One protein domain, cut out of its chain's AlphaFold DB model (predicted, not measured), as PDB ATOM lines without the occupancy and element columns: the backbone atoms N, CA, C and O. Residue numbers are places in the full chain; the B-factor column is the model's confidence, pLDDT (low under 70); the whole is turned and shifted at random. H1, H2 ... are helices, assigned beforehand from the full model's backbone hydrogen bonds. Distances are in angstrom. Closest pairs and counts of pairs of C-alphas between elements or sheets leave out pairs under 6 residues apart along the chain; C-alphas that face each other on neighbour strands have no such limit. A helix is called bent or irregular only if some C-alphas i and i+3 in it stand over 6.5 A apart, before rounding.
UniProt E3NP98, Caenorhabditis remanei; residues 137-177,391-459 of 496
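Overview. This is residues 137 to 177 and 391 to 459 of the 496 residues of a protein of Caenorhabditis remanei (UniProt E3NP98). H3 and the long H6 run side by side in opposite directions, with H1 set steeply across them. Short H5 and H4 lengthen one end; H2 sits near the other. The 110 printed residues have six named helices, H1 to H6, and no named strand: all helix, compact, radius of gyration of the C-alphas 14.7 A, spans 46 by 30 by 23 A.

Arrangement. H1, residues 137 to 154, touches H3, residues 404 to 413, with residues 139 to 146 alone, at a steep tilt of 65 degrees; closest C-alphas, Val 139 and Asp 413, 5.5 A. H3 touches H6, residues 438 to 458; closest C-alphas, Val 404 and Ser 448, 6.1 A. H2, residues 160 to 167, H4, residues 417 to 422, and H5, residues 431 to 436, touch no helix. O i to N i+4 pairs are within hydrogen-bond range throughout H1, H2, H4 and H5, 4 of 6 in H3, 13 of 17 in H6.

Along the chain. H1 spans 25.6 A from C-alpha 137 (-14.005, -6.625, 17.398). H6, irregular with C-alphas 453 and 456 7.2 A apart, spans 29.0 A to C-alpha 458 (16.331, -11.734, 18.800).

Size, cuts and confidence. Residues 178 to 390 are not printed; C-alphas 177 and 391 are 20.9 A apart. Of the printed residues, residue 391 alone has a pLDDT under 70, and the mean pLDDT of the printed part is 87.5.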
ATOM      1  N   THR A 137     -14.590  -7.930  17.743       88.25
ATOM      2  CA  THR A 137     -14.005  -6.625  17.398       88.25
ATOM      3  C   THR A 137     -12.549  -6.766  16.949       88.25
ATOM      4  O   THR A 137     -12.127  -6.108  16.001       88.25
ATOM      5  N   THR A 138     -11.787  -7.664  17.584       88.94
ATOM      6  CA  THR A 138     -10.395  -7.955  17.207       88.94
ATOM      7  C   THR A 138     -10.310  -8.580  15.815       88.94
ATOM      8  O   THR A 138      -9.490  -8.136  15.019       88.94
ATOM      9  N   VAL A 139     -11.173  -9.557  15.505       90.75
ATOM     10  CA  VAL A 139     -11.256 -10.192  14.175       90.75
ATOM     11  C   VAL A 139     -11.549  -9.138  13.105       90.75
ATOM     12  O   VAL A 139     -10.816  -9.036  12.125       90.75
ATOM     13  N   VAL A 140     -12.560  -8.288  13.316       90.88
ATOM     14  CA  VAL A 140     -12.913  -7.221  12.362       90.88
ATOM     15  C   VAL A 140     -11.762  -6.236  12.170       90.88
ATOM     16  O   VAL A 140     -11.402  -5.933  11.034       90.88
ATOM     17  N   ALA A 141     -11.149  -5.761  13.258       90.94
ATOM     18  CA  ALA A 141     -10.014  -4.845  13.179       90.94
ATOM     19  C   ALA A 141      -8.845  -5.464  12.401       90.94
ATOM     20  O   ALA A 141      -8.220  -4.798  11.579       90.94
ATOM     21  N   HIS A 142      -8.575  -6.750  12.620       91.62
ATOM     22  CA  HIS A 142      -7.507  -7.459  11.938       91.62
ATOM     23  C   HIS A 142      -7.768  -7.599  10.431       91.62
ATOM     24  O   HIS A 142      -6.877  -7.310   9.633       91.62
ATOM     25  N   ILE A 143      -9.005  -7.923  10.036       91.31
ATOM     26  CA  ILE A 143      -9.426  -7.968   8.628       91.31
ATOM     27  C   ILE A 143      -9.299  -6.588   7.971       91.31
ATOM     28  O   ILE A 143      -8.709  -6.477   6.898       91.31
ATOM     29  N   ILE A 144      -9.790  -5.526   8.622       92.31
ATOM     30  CA  ILE A 144      -9.683  -4.146   8.116       92.31
ATOM     31  C   ILE A 144      -8.213  -3.754   7.922       92.31
ATOM     32  O   ILE A 144      -7.857  -3.191   6.887       92.31
ATOM     33  N   ASN A 145      -7.345  -4.098   8.875       92.62
ATOM     34  CA  ASN A 145      -5.908  -3.855   8.761       92.62
ATOM     35  C   ASN A 145      -5.280  -4.638   7.595       92.62
ATOM     36  O   ASN A 145      -4.437  -4.089   6.885       92.62
ATOM     37  N   GLY A 146      -5.713  -5.881   7.352       92.12
ATOM     38  CA  GLY A 146      -5.310  -6.682   6.190       92.12
ATOM     39  C   GLY A 146      -5.707  -6.044   4.863       92.12
ATOM     40  O   GLY A 146      -4.863  -5.877   3.982       92.12
ATOM     41  N   ILE A 147      -6.961  -5.602   4.752       91.88
ATOM     42  CA  ILE A 147      -7.477  -4.902   3.568       91.88
ATOM     43  C   ILE A 147      -6.712  -3.595   3.341       91.88
ATOM     44  O   ILE A 147      -6.285  -3.319   2.219       91.88
ATOM     45  N   SER A 148      -6.503  -2.802   4.396       92.56
ATOM     46  CA  SER A 148      -5.764  -1.540   4.316       92.56
ATOM     47  C   SER A 148      -4.320  -1.760   3.864       92.56
ATOM     48  O   SER A 148      -3.831  -1.028   3.002       92.56
ATOM     49  N   LEU A 149      -3.642  -2.776   4.408       92.88
ATOM     50  CA  LEU A 149      -2.270  -3.116   4.035       92.88
ATOM     51  C   LEU A 149      -2.183  -3.547   2.567       92.88
ATOM     52  O   LEU A 149      -1.362  -3.018   1.820       92.88
ATOM     53  N   GLN A 150      -3.060  -4.455   2.132       91.81
ATOM     54  CA  GLN A 150      -3.083  -4.908   0.744       91.81
ATOM     55  C   GLN A 150      -3.425  -3.772  -0.225       91.81
ATOM     56  O   GLN A 150      -2.775  -3.637  -1.256       91.81
ATOM     57  N   THR A 151      -4.394  -2.920   0.111       91.31
ATOM     58  CA  THR A 151      -4.762  -1.759  -0.715       91.31
ATOM     59  C   THR A 151      -3.595  -0.782  -0.841       91.31
ATOM     60  O   THR A 151      -3.304  -0.294  -1.932       91.31
ATOM     61  N   GLY A 152      -2.883  -0.522   0.261       91.19
ATOM     62  CA  GLY A 152      -1.694   0.325   0.259       91.19
ATOM     63  C   GLY A 152      -0.560  -0.232  -0.606       91.19
ATOM     64  O   GLY A 152       0.090   0.538  -1.312       91.19
ATOM     65  N   LEU A 153      -0.365  -1.554  -0.597       91.62
ATOM     66  CA  LEU A 153       0.597  -2.248  -1.458       91.62
ATOM     67  C   LEU A 153       0.190  -2.193  -2.940       91.62
ATOM     68  O   LEU A 153       1.013  -1.855  -3.786       91.62
ATOM     69  N   LEU A 154      -1.076  -2.484  -3.257       90.06
ATOM     70  CA  LEU A 154      -1.587  -2.511  -4.634       90.06
ATOM     71  C   LEU A 154      -1.555  -1.133  -5.302       90.06
ATOM     72  O   LEU A 154      -1.226  -1.030  -6.481       90.06
ATOM     73  N   ASN A 155      -1.853  -0.076  -4.547       91.25
ATOM     74  CA  ASN A 155      -1.850   1.294  -5.062       91.25
ATOM     75  C   ASN A 155      -0.453   1.942  -5.041       91.25
ATOM     76  O   ASN A 155      -0.316   3.097  -5.435       91.25
ATOM     77  N   GLY A 156       0.577   1.239  -4.553       88.25
ATOM     78  CA  GLY A 156       1.948   1.750  -4.461       88.25
ATOM     79  C   GLY A 156       2.180   2.801  -3.367       88.25
ATOM     80  O   GLY A 156       3.288   3.315  -3.245       88.25
ATOM     81  N   ASN A 157       1.174   3.099  -2.538       91.31
ATOM     82  CA  ASN A 157       1.303   4.021  -1.403       91.31
ATOM     83  C   ASN A 157       2.226   3.472  -0.302       91.31
ATOM     84  O   ASN A 157       2.755   4.235   0.508       91.31
ATOM     85  N   ILE A 158       2.401   2.149  -0.248       91.25
ATOM     86  CA  ILE A 158       3.287   1.466   0.690       91.25
ATOM     87  C   ILE A 158       4.289   0.621  -0.105       91.25
ATOM     88  O   ILE A 158       3.896  -0.243  -0.884       91.25
ATOM     89  N   SER A 159       5.588   0.840   0.123       91.69
ATOM     90  CA  SER A 159       6.640  -0.009  -0.449       91.69
ATOM     91  C   SER A 159       6.640  -1.398   0.195       91.69
ATOM     92  O   SER A 159       6.548  -1.517   1.420       91.69
ATOM     93  N   ILE A 160       6.811  -2.441  -0.625       90.12
ATOM     94  CA  ILE A 160       6.962  -3.830  -0.164       90.12
ATOM     95  C   ILE A 160       8.137  -3.943   0.813       90.12
ATOM     96  O   ILE A 160       7.992  -4.581   1.854       90.12
ATOM     97  N   ASP A 161       9.258  -3.274   0.538       91.56
ATOM     98  CA  ASP A 161      10.462  -3.332   1.376       91.56
ATOM     99  C   ASP A 161      10.182  -2.853   2.804       91.56
ATOM    100  O   ASP A 161      10.609  -3.481   3.775       91.56
ATOM    101  N   ASN A 162       9.387  -1.787   2.934       90.81
ATOM    102  CA  ASN A 162       8.989  -1.233   4.226       90.81
ATOM    103  C   ASN A 162       8.052  -2.181   4.985       90.81
ATOM    104  O   ASN A 162       8.173  -2.329   6.199       90.81
ATOM    105  N   VAL A 163       7.127  -2.842   4.283       91.88
ATOM    106  CA  VAL A 163       6.217  -3.827   4.890       91.88
ATOM    107  C   VAL A 163       6.988  -5.047   5.371       91.88
ATOM    108  O   VAL A 163       6.786  -5.493   6.498       91.88
ATOM    109  N   VAL A 164       7.903  -5.562   4.551       92.12
ATOM    110  CA  VAL A 164       8.777  -6.681   4.917       92.12
ATOM    111  C   VAL A 164       9.621  -6.319   6.140       92.12
ATOM    112  O   VAL A 164       9.649  -7.089   7.099       92.12
ATOM    113  N   GLY A 165      10.251  -5.139   6.147       91.31
ATOM    114  CA  GLY A 165      11.046  -4.655   7.276       91.31
ATOM    115  C   GLY A 165      10.236  -4.522   8.569       91.31
ATOM    116  O   GLY A 165      10.656  -5.026   9.612       91.31
ATOM    117  N   ASP A 166       9.042  -3.929   8.505       91.75
ATOM    118  CA  ASP A 166       8.157  -3.772   9.665       91.75
ATOM    119  C   ASP A 166       7.657  -5.123  10.218       91.75
ATOM    120  O   ASP A 166       7.582  -5.328  11.436       91.75
ATOM    121  N   LEU A 167       7.299  -6.065   9.337       91.50
ATOM    122  CA  LEU A 167       6.790  -7.383   9.732       91.50
ATOM    123  C   LEU A 167       7.878  -8.264  10.342       91.50
ATOM    124  O   LEU A 167       7.591  -8.999  11.288       91.50
ATOM    125  N   LEU A 168       9.107  -8.168   9.826       91.50
ATOM    126  CA  LEU A 168      10.290  -8.865  10.335       91.50
ATOM    127  C   LEU A 168      11.000  -8.096  11.459       91.50
ATOM    128  O   LEU A 168      12.045  -8.536  11.934       91.50
ATOM    129  N   GLY A 169      10.475  -6.955  11.903       90.50
ATOM    130  CA  GLY A 169      11.053  -6.201  13.014       90.50
ATOM    131  C   GLY A 169      12.474  -5.694  12.743       90.50
ATOM    132  O   GLY A 169      13.321  -5.743  13.635       90.50
ATOM    133  N   PHE A 170      12.758  -5.225  11.527       90.62
ATOM    134  CA  PHE A 170      14.037  -4.592  11.171       90.62
ATOM    135  C   PHE A 170      14.167  -3.161  11.704       90.62
ATOM    136  O   PHE A 170      15.281  -2.651  11.824       90.62
ATOM    137  N   GLY A 171      13.050  -2.538  12.091       88.00
ATOM    138  CA  GLY A 171      13.052  -1.200  12.674       88.00
ATOM    139  C   GLY A 171      13.577  -0.190  11.662       88.00
ATOM    140  O   GLY A 171      13.012  -0.050  10.584       88.00
ATOM    141  N   ASN A 172      14.677   0.484  11.995       87.81
ATOM    142  CA  ASN A 172      15.305   1.466  11.106       87.81
ATOM    143  C   ASN A 172      16.228   0.837  10.049       87.81
ATOM    144  O   ASN A 172      16.790   1.559   9.229       87.81
ATOM    145  N   VAL A 173      16.437  -0.481  10.086       90.19
ATOM    146  CA  VAL A 173      17.288  -1.165   9.115       90.19
ATOM    147  C   VAL A 173      16.519  -1.393   7.817       90.19
ATOM    148  O   VAL A 173      15.492  -2.069   7.793       90.19
ATOM    149  N   GLU A 174      17.051  -0.859   6.721       90.62
ATOM    150  CA  GLU A 174      16.454  -1.012   5.398       90.62
ATOM    151  C   GLU A 174      16.676  -2.426   4.835       90.62
ATOM    152  O   GLU A 174      17.771  -2.990   4.922       90.62
ATOM    153  N   LEU A 175      15.649  -2.995   4.193       90.88
ATOM    154  CA  LEU A 175      15.718  -4.330   3.588       90.88
ATOM    155  C   LEU A 175      16.877  -4.487   2.576       90.88
ATOM    156  O   LEU A 175      17.557  -5.515   2.642       90.88
ATOM    157  N   PRO A 176      17.174  -3.515   1.686       91.56
ATOM    158  CA  PRO A 176      18.323  -3.614   0.787       91.56
ATOM    159  C   PRO A 176      19.664  -3.789   1.507       91.56
ATOM    160  O   PRO A 176      20.532  -4.500   1.002       91.56
ATOM    161  N   ALA A 177      19.841  -3.200   2.694       91.06
ATOM    162  CA  ALA A 177      21.054  -3.401   3.486       91.06
ATOM    163  C   ALA A 177      21.158  -4.853   3.979       91.06
ATOM    164  O   ALA A 177      22.222  -5.457   3.897       91.06
ATOM    165  N   LEU A 391      10.940  -3.228  21.561       68.56
ATOM    166  CA  LEU A 391       9.653  -2.900  20.947       68.56
ATOM    167  C   LEU A 391       9.842  -1.728  19.980       68.56
ATOM    168  O   LEU A 391      10.015  -0.591  20.416       68.56
ATOM    169  N   ASN A 392       9.784  -1.998  18.678       70.19
ATOM    170  CA  ASN A 392       9.826  -0.945  17.668       70.19
ATOM    171  C   ASN A 392       8.441  -0.412  17.341       70.19
ATOM    172  O   ASN A 392       7.446  -1.141  17.317       70.19
ATOM    173  N   VAL A 393       8.407   0.874  17.004       74.25
ATOM    174  CA  VAL A 393       7.227   1.504  16.425       74.25
ATOM    175  C   VAL A 393       7.123   1.060  14.970       74.25
ATOM    176  O   VAL A 393       7.987   1.377  14.159       74.25
ATOM    177  N   LYS A 394       6.057   0.330  14.648       82.38
ATOM    178  CA  LYS A 394       5.718  -0.023  13.264       82.38
ATOM    179  C   LYS A 394       5.049   1.166  12.602       82.38
ATOM    180  O   LYS A 394       4.230   1.829  13.238       82.38
ATOM    181  N   LYS A 395       5.366   1.425  11.338       86.56
ATOM    182  CA  LYS A 395       4.802   2.564  10.602       86.56
ATOM    183  C   LYS A 395       3.693   2.130   9.654       86.56
ATOM    184  O   LYS A 395       2.667   2.793   9.564       86.56
ATOM    185  N   TYR A 396       3.887   1.002   8.982       88.56
ATOM    186  CA  TYR A 396       3.009   0.506   7.926       88.56
ATOM    187  C   TYR A 396       2.180  -0.700   8.372       88.56
ATOM    188  O   TYR A 396       1.130  -0.969   7.799       88.56
ATOM    189  N   THR A 397       2.614  -1.410   9.419       89.88
ATOM    190  CA  THR A 397       1.929  -2.616   9.922       89.88
ATOM    191  C   THR A 397       1.500  -2.501  11.387       89.88
ATOM    192  O   THR A 397       1.532  -3.466  12.147       89.88
ATOM    193  N   ILE A 398       1.042  -1.311  11.795       86.94
ATOM    194  CA  ILE A 398       0.532  -1.026  13.155       86.94
ATOM    195  C   ILE A 398      -0.582  -2.006  13.564       86.94
ATOM    196  O   ILE A 398      -0.667  -2.400  14.726       86.94
ATOM    197  N   GLY A 399      -1.399  -2.437  12.600       87.75
ATOM    198  CA  GLY A 399      -2.453  -3.435  12.787       87.75
ATOM    199  C   GLY A 399      -1.975  -4.868  13.040       87.75
ATOM    200  O   GLY A 399      -2.793  -5.724  13.360       87.75
ATOM    201  N   PHE A 400      -0.670  -5.122  12.925       90.12
ATOM    202  CA  PHE A 400      -0.028  -6.427  13.079       90.12
ATOM    203  C   PHE A 400       1.091  -6.332  14.130       90.12
ATOM    204  O   PHE A 400       2.279  -6.426  13.793       90.12
ATOM    205  N   PRO A 401       0.763  -6.123  15.419       84.19
ATOM    206  CA  PRO A 401       1.755  -5.842  16.460       84.19
ATOM    207  C   PRO A 401       2.815  -6.944  16.596       84.19
ATOM    208  O   PRO A 401       3.997  -6.631  16.724       84.19
ATOM    209  N   ASN A 402       2.443  -8.220  16.429       85.94
ATOM    210  CA  ASN A 402       3.379  -9.356  16.469       85.94
ATOM    211  C   ASN A 402       3.895  -9.786  15.078       85.94
ATOM    212  O   ASN A 402       4.408 -10.892  14.901       85.94
ATOM    213  N   GLY A 403       3.774  -8.904  14.079       88.81
ATOM    214  CA  GLY A 403       4.395  -9.054  12.762       88.81
ATOM    215  C   GLY A 403       3.822 -10.225  11.976       88.81
ATOM    216  O   GLY A 403       2.606 -10.383  11.892       88.81
ATOM    217  N   VAL A 404       4.705 -11.054  11.421       90.56
ATOM    218  CA  VAL A 404       4.345 -12.210  10.580       90.56
ATOM    219  C   VAL A 404       3.359 -13.165  11.270       90.56
ATOM    220  O   VAL A 404       2.466 -13.713  10.633       90.56
ATOM    221  N   SER A 405       3.455 -13.328  12.593       89.38
ATOM    222  CA  SER A 405       2.524 -14.192  13.332       89.38
ATOM    223  C   SER A 405       1.069 -13.703  13.292       89.38
ATOM    224  O   SER A 405       0.154 -14.525  13.257       89.38
ATOM    225  N   GLU A 406       0.845 -12.387  13.223       89.00
ATOM    226  CA  GLU A 406      -0.496 -11.817  13.060       89.00
ATOM    227  C   GLU A 406      -0.986 -12.012  11.622       89.00
ATOM    228  O   GLU A 406      -2.108 -12.454  11.424       89.00
ATOM    229  N   LEU A 407      -0.138 -11.836  10.603       88.88
ATOM    230  CA  LEU A 407      -0.535 -12.151   9.221       88.88
ATOM    231  C   LEU A 407      -0.967 -13.610   9.041       88.88
ATOM    232  O   LEU A 407      -1.885 -13.894   8.277       88.88
ATOM    233  N   LYS A 408      -0.356 -14.543   9.775       87.25
ATOM    234  CA  LYS A 408      -0.822 -15.931   9.800       87.25
ATOM    235  C   LYS A 408      -2.225 -16.051  10.396       87.25
ATOM    236  O   LYS A 408      -3.068 -16.737   9.832       87.25
ATOM    237  N   LYS A 409      -2.483 -15.363  11.508       89.69
ATOM    238  CA  LYS A 409      -3.799 -15.337  12.157       89.69
ATOM    239  C   LYS A 409      -4.866 -14.664  11.283       89.69
ATOM    240  O   LYS A 409      -6.031 -15.030  11.370       89.69
ATOM    241  N   LEU A 410      -4.484 -13.739  10.399       89.94
ATOM    242  CA  LEU A 410      -5.412 -13.095   9.465       89.94
ATOM    243  C   LEU A 410      -6.119 -14.128   8.577       89.94
ATOM    244  O   LEU A 410      -7.301 -13.969   8.296       89.94
ATOM    245  N   VAL A 411      -5.426 -15.206   8.192       84.50
ATOM    246  CA  VAL A 411      -5.997 -16.324   7.418       84.50
ATOM    247  C   VAL A 411      -7.133 -17.015   8.174       84.50
ATOM    248  O   VAL A 411      -8.145 -17.383   7.576       84.50
ATOM    249  N   ASP A 412      -6.972 -17.185   9.485       87.75
ATOM    250  CA  ASP A 412      -7.988 -17.797  10.339       87.75
ATOM    251  C   ASP A 412      -9.162 -16.830  10.551       87.75
ATOM    252  O   ASP A 412     -10.324 -17.223  10.454       87.75
ATOM    253  N   ASP A 413      -8.858 -15.548  10.762       90.00
ATOM    254  CA  ASP A 413      -9.842 -14.501  11.041       90.00
ATOM    255  C   ASP A 413     -10.767 -14.236   9.836       90.00
ATOM    256  O   ASP A 413     -11.978 -14.093  10.011       90.00
ATOM    257  N   VAL A 414     -10.247 -14.247   8.600       87.94
ATOM    258  CA  VAL A 414     -11.064 -14.063   7.377       87.94
ATOM    259  C   VAL A 414     -11.971 -15.260   7.078       87.94
ATOM    260  O   VAL A 414     -12.919 -15.134   6.304       87.94
ATOM    261  N   ARG A 415     -11.697 -16.414   7.697       86.50
ATOM    262  CA  ARG A 415     -12.496 -17.644   7.599       86.50
ATOM    263  C   ARG A 415     -13.347 -17.891   8.845       86.50
ATOM    264  O   ARG A 415     -13.969 -18.950   8.936       86.50
ATOM    265  N   ASP A 416     -13.390 -16.952   9.797       88.06
ATOM    266  CA  ASP A 416     -14.168 -17.131  11.022       88.06
ATOM    267  C   ASP A 416     -15.664 -17.301  10.662       88.06
ATOM    268  O   ASP A 416     -16.255 -16.430  10.013       88.06
ATOM    269  N   PRO A 417     -16.322 -18.403  11.078       86.81
ATOM    270  CA  PRO A 417     -17.733 -18.644  10.782       86.81
ATOM    271  C   PRO A 417     -18.669 -17.519  11.242       86.81
ATOM    272  O   PRO A 417     -19.753 -17.341  10.683       86.81
ATOM    273  N   TRP A 418     -18.282 -16.763  12.272       89.44
ATOM    274  CA  TRP A 418     -19.033 -15.605  12.737       89.44
ATOM    275  C   TRP A 418     -19.042 -14.459  11.715       89.44
ATOM    276  O   TRP A 418     -20.084 -13.824  11.543       89.44
ATOM    277  N   ILE A 419     -17.952 -14.245  10.970       87.00
ATOM    278  CA  ILE A 419     -17.911 -13.257   9.879       87.00
ATOM    279  C   ILE A 419     -18.928 -13.618   8.795       87.00
ATOM    280  O   ILE A 419     -19.670 -12.750   8.335       87.00
ATOM    281  N   GLY A 420     -19.042 -14.906   8.458       84.19
ATOM    282  CA  GLY A 420     -20.039 -15.393   7.499       84.19
ATOM    283  C   GLY A 420     -21.467 -15.066   7.929       84.19
ATOM    284  O   GLY A 420     -22.261 -14.582   7.127       84.19
ATOM    285  N   LYS A 421     -21.770 -15.218   9.227       86.50
ATOM    286  CA  LYS A 421     -23.082 -14.856   9.788       86.50
ATOM    287  C   LYS A 421     -23.391 -13.364   9.660       86.50
ATOM    288  O   LYS A 421     -24.535 -13.019   9.390       86.50
ATOM    289  N   ILE A 422     -22.406 -12.486   9.861       85.81
ATOM    290  CA  ILE A 422     -22.613 -11.029   9.780       85.81
ATOM    291  C   ILE A 422     -22.750 -10.545   8.343       85.81
ATOM    292  O   ILE A 422     -23.564  -9.668   8.066       85.81
ATOM    293  N   LEU A 423     -21.968 -11.115   7.434       84.00
ATOM    294  CA  LEU A 423     -21.996 -10.745   6.022       84.00
ATOM    295  C   LEU A 423     -23.099 -11.468   5.241       84.00
ATOM    296  O   LEU A 423     -23.214 -11.271   4.034       84.00
ATOM    297  N   ASN A 424     -23.910 -12.285   5.923       85.88
ATOM    298  CA  ASN A 424     -24.942 -13.129   5.329       85.88
ATOM    299  C   ASN A 424     -24.391 -14.003   4.182       85.88
ATOM    300  O   ASN A 424     -25.027 -14.164   3.141       85.88
ATOM    301  N   LEU A 425     -23.179 -14.527   4.380       82.94
ATOM    302  CA  LEU A 425     -22.493 -15.429   3.463       82.94
ATOM    303  C   LEU A 425     -22.729 -16.871   3.902       82.94
ATOM    304  O   LEU A 425     -22.651 -17.197   5.091       82.94
ATOM    305  N   GLU A 426     -22.958 -17.759   2.939       79.62
ATOM    306  CA  GLU A 426     -22.941 -19.189   3.223       79.62
ATOM    307  C   GLU A 426     -21.529 -19.634   3.633       79.62
ATOM    308  O   GLU A 426     -20.526 -19.078   3.185       79.62
ATOM    309  N   THR A 427     -21.417 -20.687   4.448       71.56
ATOM    310  CA  THR A 427     -20.110 -21.248   4.845       71.56
ATOM    311  C   THR A 427     -19.261 -21.632   3.627       71.56
ATOM    312  O   THR A 427     -18.039 -21.513   3.654       71.56
ATOM    313  N   SER A 428     -19.915 -22.046   2.537       77.06
ATOM    314  CA  SER A 428     -19.307 -22.335   1.235       77.06
ATOM    315  C   SER A 428     -18.672 -21.103   0.578       77.06
ATOM    316  O   SER A 428     -17.767 -21.274  -0.227       77.06
ATOM    317  N   GLN A 429     -19.086 -19.880   0.931       80.69
ATOM    318  CA  GLN A 429     -18.666 -18.599   0.343       80.69
ATOM    319  C   GLN A 429     -17.632 -17.836   1.187       80.69
ATOM    320  O   GLN A 429     -17.089 -16.834   0.729       80.69
ATOM    321  N   LEU A 430     -17.299 -18.313   2.392       77.75
ATOM    322  CA  LEU A 430     -16.285 -17.691   3.261       77.75
ATOM    323  C   LEU A 430     -14.892 -17.604   2.614       77.75
ATOM    324  O   LEU A 430     -14.081 -16.759   2.991       77.75
ATOM    325  N   HIS A 431     -14.616 -18.443   1.614       81.19
ATOM    326  CA  HIS A 431     -13.374 -18.387   0.851       81.19
ATOM    327  C   HIS A 431     -13.206 -17.068   0.080       81.19
ATOM    328  O   HIS A 431     -12.076 -16.644  -0.096       81.19
ATOM    329  N   VAL A 432     -14.278 -16.356  -0.287       83.12
ATOM    330  CA  VAL A 432     -14.194 -15.126  -1.104       83.12
ATOM    331  C   VAL A 432     -13.361 -14.026  -0.430       83.12
ATOM    332  O   VAL A 432     -12.588 -13.337  -1.090       83.12
ATOM    333  N   LEU A 433     -13.469 -13.877   0.896       80.94
ATOM    334  CA  LEU A 433     -12.633 -12.946   1.668       80.94
ATOM    335  C   LEU A 433     -11.174 -13.402   1.740       80.94
ATOM    336  O   LEU A 433     -10.264 -12.580   1.632       80.94
ATOM    337  N   SER A 434     -10.959 -14.710   1.898       84.75
ATOM    338  CA  SER A 434      -9.625 -15.315   1.862       84.75
ATOM    339  C   SER A 434      -8.963 -15.100   0.499       84.75
ATOM    340  O   SER A 434      -7.810 -14.691   0.455       84.75
ATOM    341  N   ASP A 435      -9.698 -15.316  -0.591       87.25
ATOM    342  CA  ASP A 435      -9.228 -15.159  -1.967       87.25
ATOM    343  C   ASP A 435      -8.892 -13.697  -2.268       87.25
ATOM    344  O   ASP A 435      -7.860 -13.393  -2.863       87.25
ATOM    345  N   GLY A 436      -9.729 -12.772  -1.784       86.25
ATOM    346  CA  GLY A 436      -9.479 -11.338  -1.880       86.25
ATOM    347  C   GLY A 436      -8.187 -10.907  -1.185       86.25
ATOM    348  O   GLY A 436      -7.555  -9.959  -1.641       86.25
ATOM    349  N   LEU A 437      -7.766 -11.613  -0.130       89.00
ATOM    350  CA  LEU A 437      -6.525 -11.355   0.611       89.00
ATOM    351  C   LEU A 437      -5.371 -12.302   0.241       89.00
ATOM    352  O   LEU A 437      -4.289 -12.225   0.832       89.00
ATOM    353  N   GLN A 438      -5.563 -13.169  -0.757       86.12
ATOM    354  CA  GLN A 438      -4.610 -14.219  -1.118       86.12
ATOM    355  C   GLN A 438      -3.186 -13.706  -1.397       86.12
ATOM    356  O   GLN A 438      -2.248 -14.321  -0.890       86.12
ATOM    357  N   PRO A 439      -2.963 -12.566  -2.087       85.94
ATOM    358  CA  PRO A 439      -1.608 -12.055  -2.301       85.94
ATOM    359  C   PRO A 439      -0.847 -11.777  -0.995       85.94
ATOM    360  O   PRO A 439       0.354 -12.037  -0.903       85.94
ATOM    361  N   LEU A 440      -1.537 -11.269   0.033       87.19
ATOM    362  CA  LEU A 440      -0.947 -11.015   1.346       87.19
ATOM    363  C   LEU A 440      -0.670 -12.329   2.099       87.19
ATOM    364  O   LEU A 440       0.366 -12.462   2.755       87.19
ATOM    365  N   ILE A 441      -1.561 -13.313   1.955       84.50
ATOM    366  CA  ILE A 441      -1.418 -14.662   2.522       84.50
ATOM    367  C   ILE A 441      -0.215 -15.393   1.902       84.50
ATOM    368  O   ILE A 441       0.611 -15.948   2.625       84.50
ATOM    369  N   ASP A 442      -0.041 -15.323   0.582       85.94
ATOM    370  CA  ASP A 442       1.077 -15.959  -0.125       85.94
ATOM    371  C   ASP A 442       2.437 -15.368   0.290       85.94
ATOM    372  O   ASP A 442       3.454 -16.068   0.380       85.94
ATOM    373  N   ILE A 443       2.477 -14.059   0.568       86.19
ATOM    374  CA  ILE A 443       3.667 -13.384   1.101       86.19
ATOM    375  C   ILE A 443       3.955 -13.857   2.531       86.19
ATOM    376  O   ILE A 443       5.119 -14.093   2.873       86.19
ATOM    377  N   ASN A 444       2.920 -14.046   3.355       87.50
ATOM    378  CA  ASN A 444       3.066 -14.506   4.733       87.50
ATOM    379  C   ASN A 444       3.794 -15.857   4.836       87.50
ATOM    380  O   ASN A 444       4.630 -16.029   5.724       87.50
ATOM    381  N   ASP A 445       3.564 -16.790   3.912       85.44
ATOM    382  CA  ASP A 445       4.264 -18.084   3.904       85.44
ATOM    383  C   ASP A 445       5.777 -17.935   3.699       85.44
ATOM    384  O   ASP A 445       6.587 -18.646   4.312       85.44
ATOM    385  N   LYS A 446       6.186 -16.990   2.848       89.56
ATOM    386  CA  LYS A 446       7.603 -16.676   2.614       89.56
ATOM    387  C   LYS A 446       8.205 -15.950   3.814       89.56
ATOM    388  O   LYS A 446       9.295 -16.315   4.258       89.56
ATOM    389  N   LEU A 447       7.483 -14.974   4.365       91.50
ATOM    390  CA  LEU A 447       7.914 -14.219   5.541       91.50
ATOM    391  C   LEU A 447       8.015 -15.094   6.786       91.50
ATOM    392  O   LEU A 447       8.959 -14.931   7.548       91.50
ATOM    393  N   SER A 448       7.125 -16.071   6.956       90.75
ATOM    394  CA  SER A 448       7.162 -17.016   8.079       90.75
ATOM    395  C   SER A 448       8.451 -17.830   8.061       90.75
ATOM    396  O   SER A 448       9.136 -17.939   9.073       90.75
ATOM    397  N   LYS A 449       8.848 -18.339   6.889       90.75
ATOM    398  CA  LYS A 449      10.117 -19.069   6.733       90.75
ATOM    399  C   LYS A 449      11.334 -18.192   7.039       90.75
ATOM    400  O   LYS A 449      12.329 -18.699   7.552       90.75
ATOM    401  N   LEU A 450      11.276 -16.907   6.694       90.62
ATOM    402  CA  LEU A 450      12.360 -15.963   6.955       90.62
ATOM    403  C   LEU A 450      12.418 -15.558   8.433       90.62
ATOM    404  O   LEU A 450      13.498 -15.574   9.017       90.62
ATOM    405  N   ASP A 451      11.276 -15.275   9.056       90.69
ATOM    406  CA  ASP A 451      11.196 -14.920  10.473       90.69
ATOM    407  C   ASP A 451      11.707 -16.055  11.370       90.69
ATOM    408  O   ASP A 451      12.503 -15.809  12.275       90.69
ATOM    409  N   GLU A 452      11.369 -17.310  11.052       90.94
ATOM    410  CA  GLU A 452      11.916 -18.488  11.739       90.94
ATOM    411  C   GLU A 452      13.451 -18.530  11.692       90.94
ATOM    412  O   GLU A 452      14.100 -18.781  12.709       90.94
ATOM    413  N   LYS A 453      14.055 -18.219  10.537       89.56
ATOM    414  CA  LYS A 453      15.520 -18.152  10.391       89.56
ATOM    415  C   LYS A 453      16.144 -16.978  11.150       89.56
ATOM    416  O   LYS A 453      17.313 -17.054  11.516       89.56
ATOM    417  N   LEU A 454      15.380 -15.915  11.399       88.00
ATOM    418  CA  LEU A 454      15.825 -14.707  12.097       88.00
ATOM    419  C   LEU A 454      15.568 -14.742  13.609       88.00
ATOM    420  O   LEU A 454      16.071 -13.878  14.328       88.00
ATOM    421  N   LYS A 455      14.850 -15.741  14.136       86.25
ATOM    422  CA  LYS A 455      14.641 -15.908  15.587       86.25
ATOM    423  C   LYS A 455      15.927 -15.853  16.420       86.25
ATOM    424  O   LYS A 455      15.904 -15.166  17.441       86.25
ATOM    425  N   PRO A 456      17.053 -16.483  16.021       82.94
ATOM    426  CA  PRO A 456      18.295 -16.395  16.789       82.94
ATOM    427  C   PRO A 456      18.806 -14.957  16.972       82.94
ATOM    428  O   PRO A 456      19.416 -14.656  17.993       82.94
ATOM    429  N   VAL A 457      18.512 -14.050  16.031       80.38
ATOM    430  CA  VAL A 457      18.924 -12.633  16.071       80.38
ATOM    431  C   VAL A 457      18.228 -11.871  17.209       80.38
ATOM    432  O   VAL A 457      18.773 -10.906  17.727       80.38
ATOM    433  N   ALA A 458      17.067 -12.338  17.684       77.56
ATOM    434  CA  ALA A 458      16.331 -11.734  18.800       77.56
ATOM    435  C   ALA A 458      16.827 -12.186  20.196       77.56
ATOM    436  O   ALA A 458      16.110 -12.076  21.190       77.56
ATOM    437  N   SER A 459      18.036 -12.745  20.296       83.12
ATOM    438  CA  SER A 459      18.598 -13.210  21.566       83.12
ATOM    439  C   SER A 459      19.327 -12.086  22.301       83.12
ATOM    440  O   SER A 459      20.422 -11.691  21.898       83.12
TER     441      SER A 459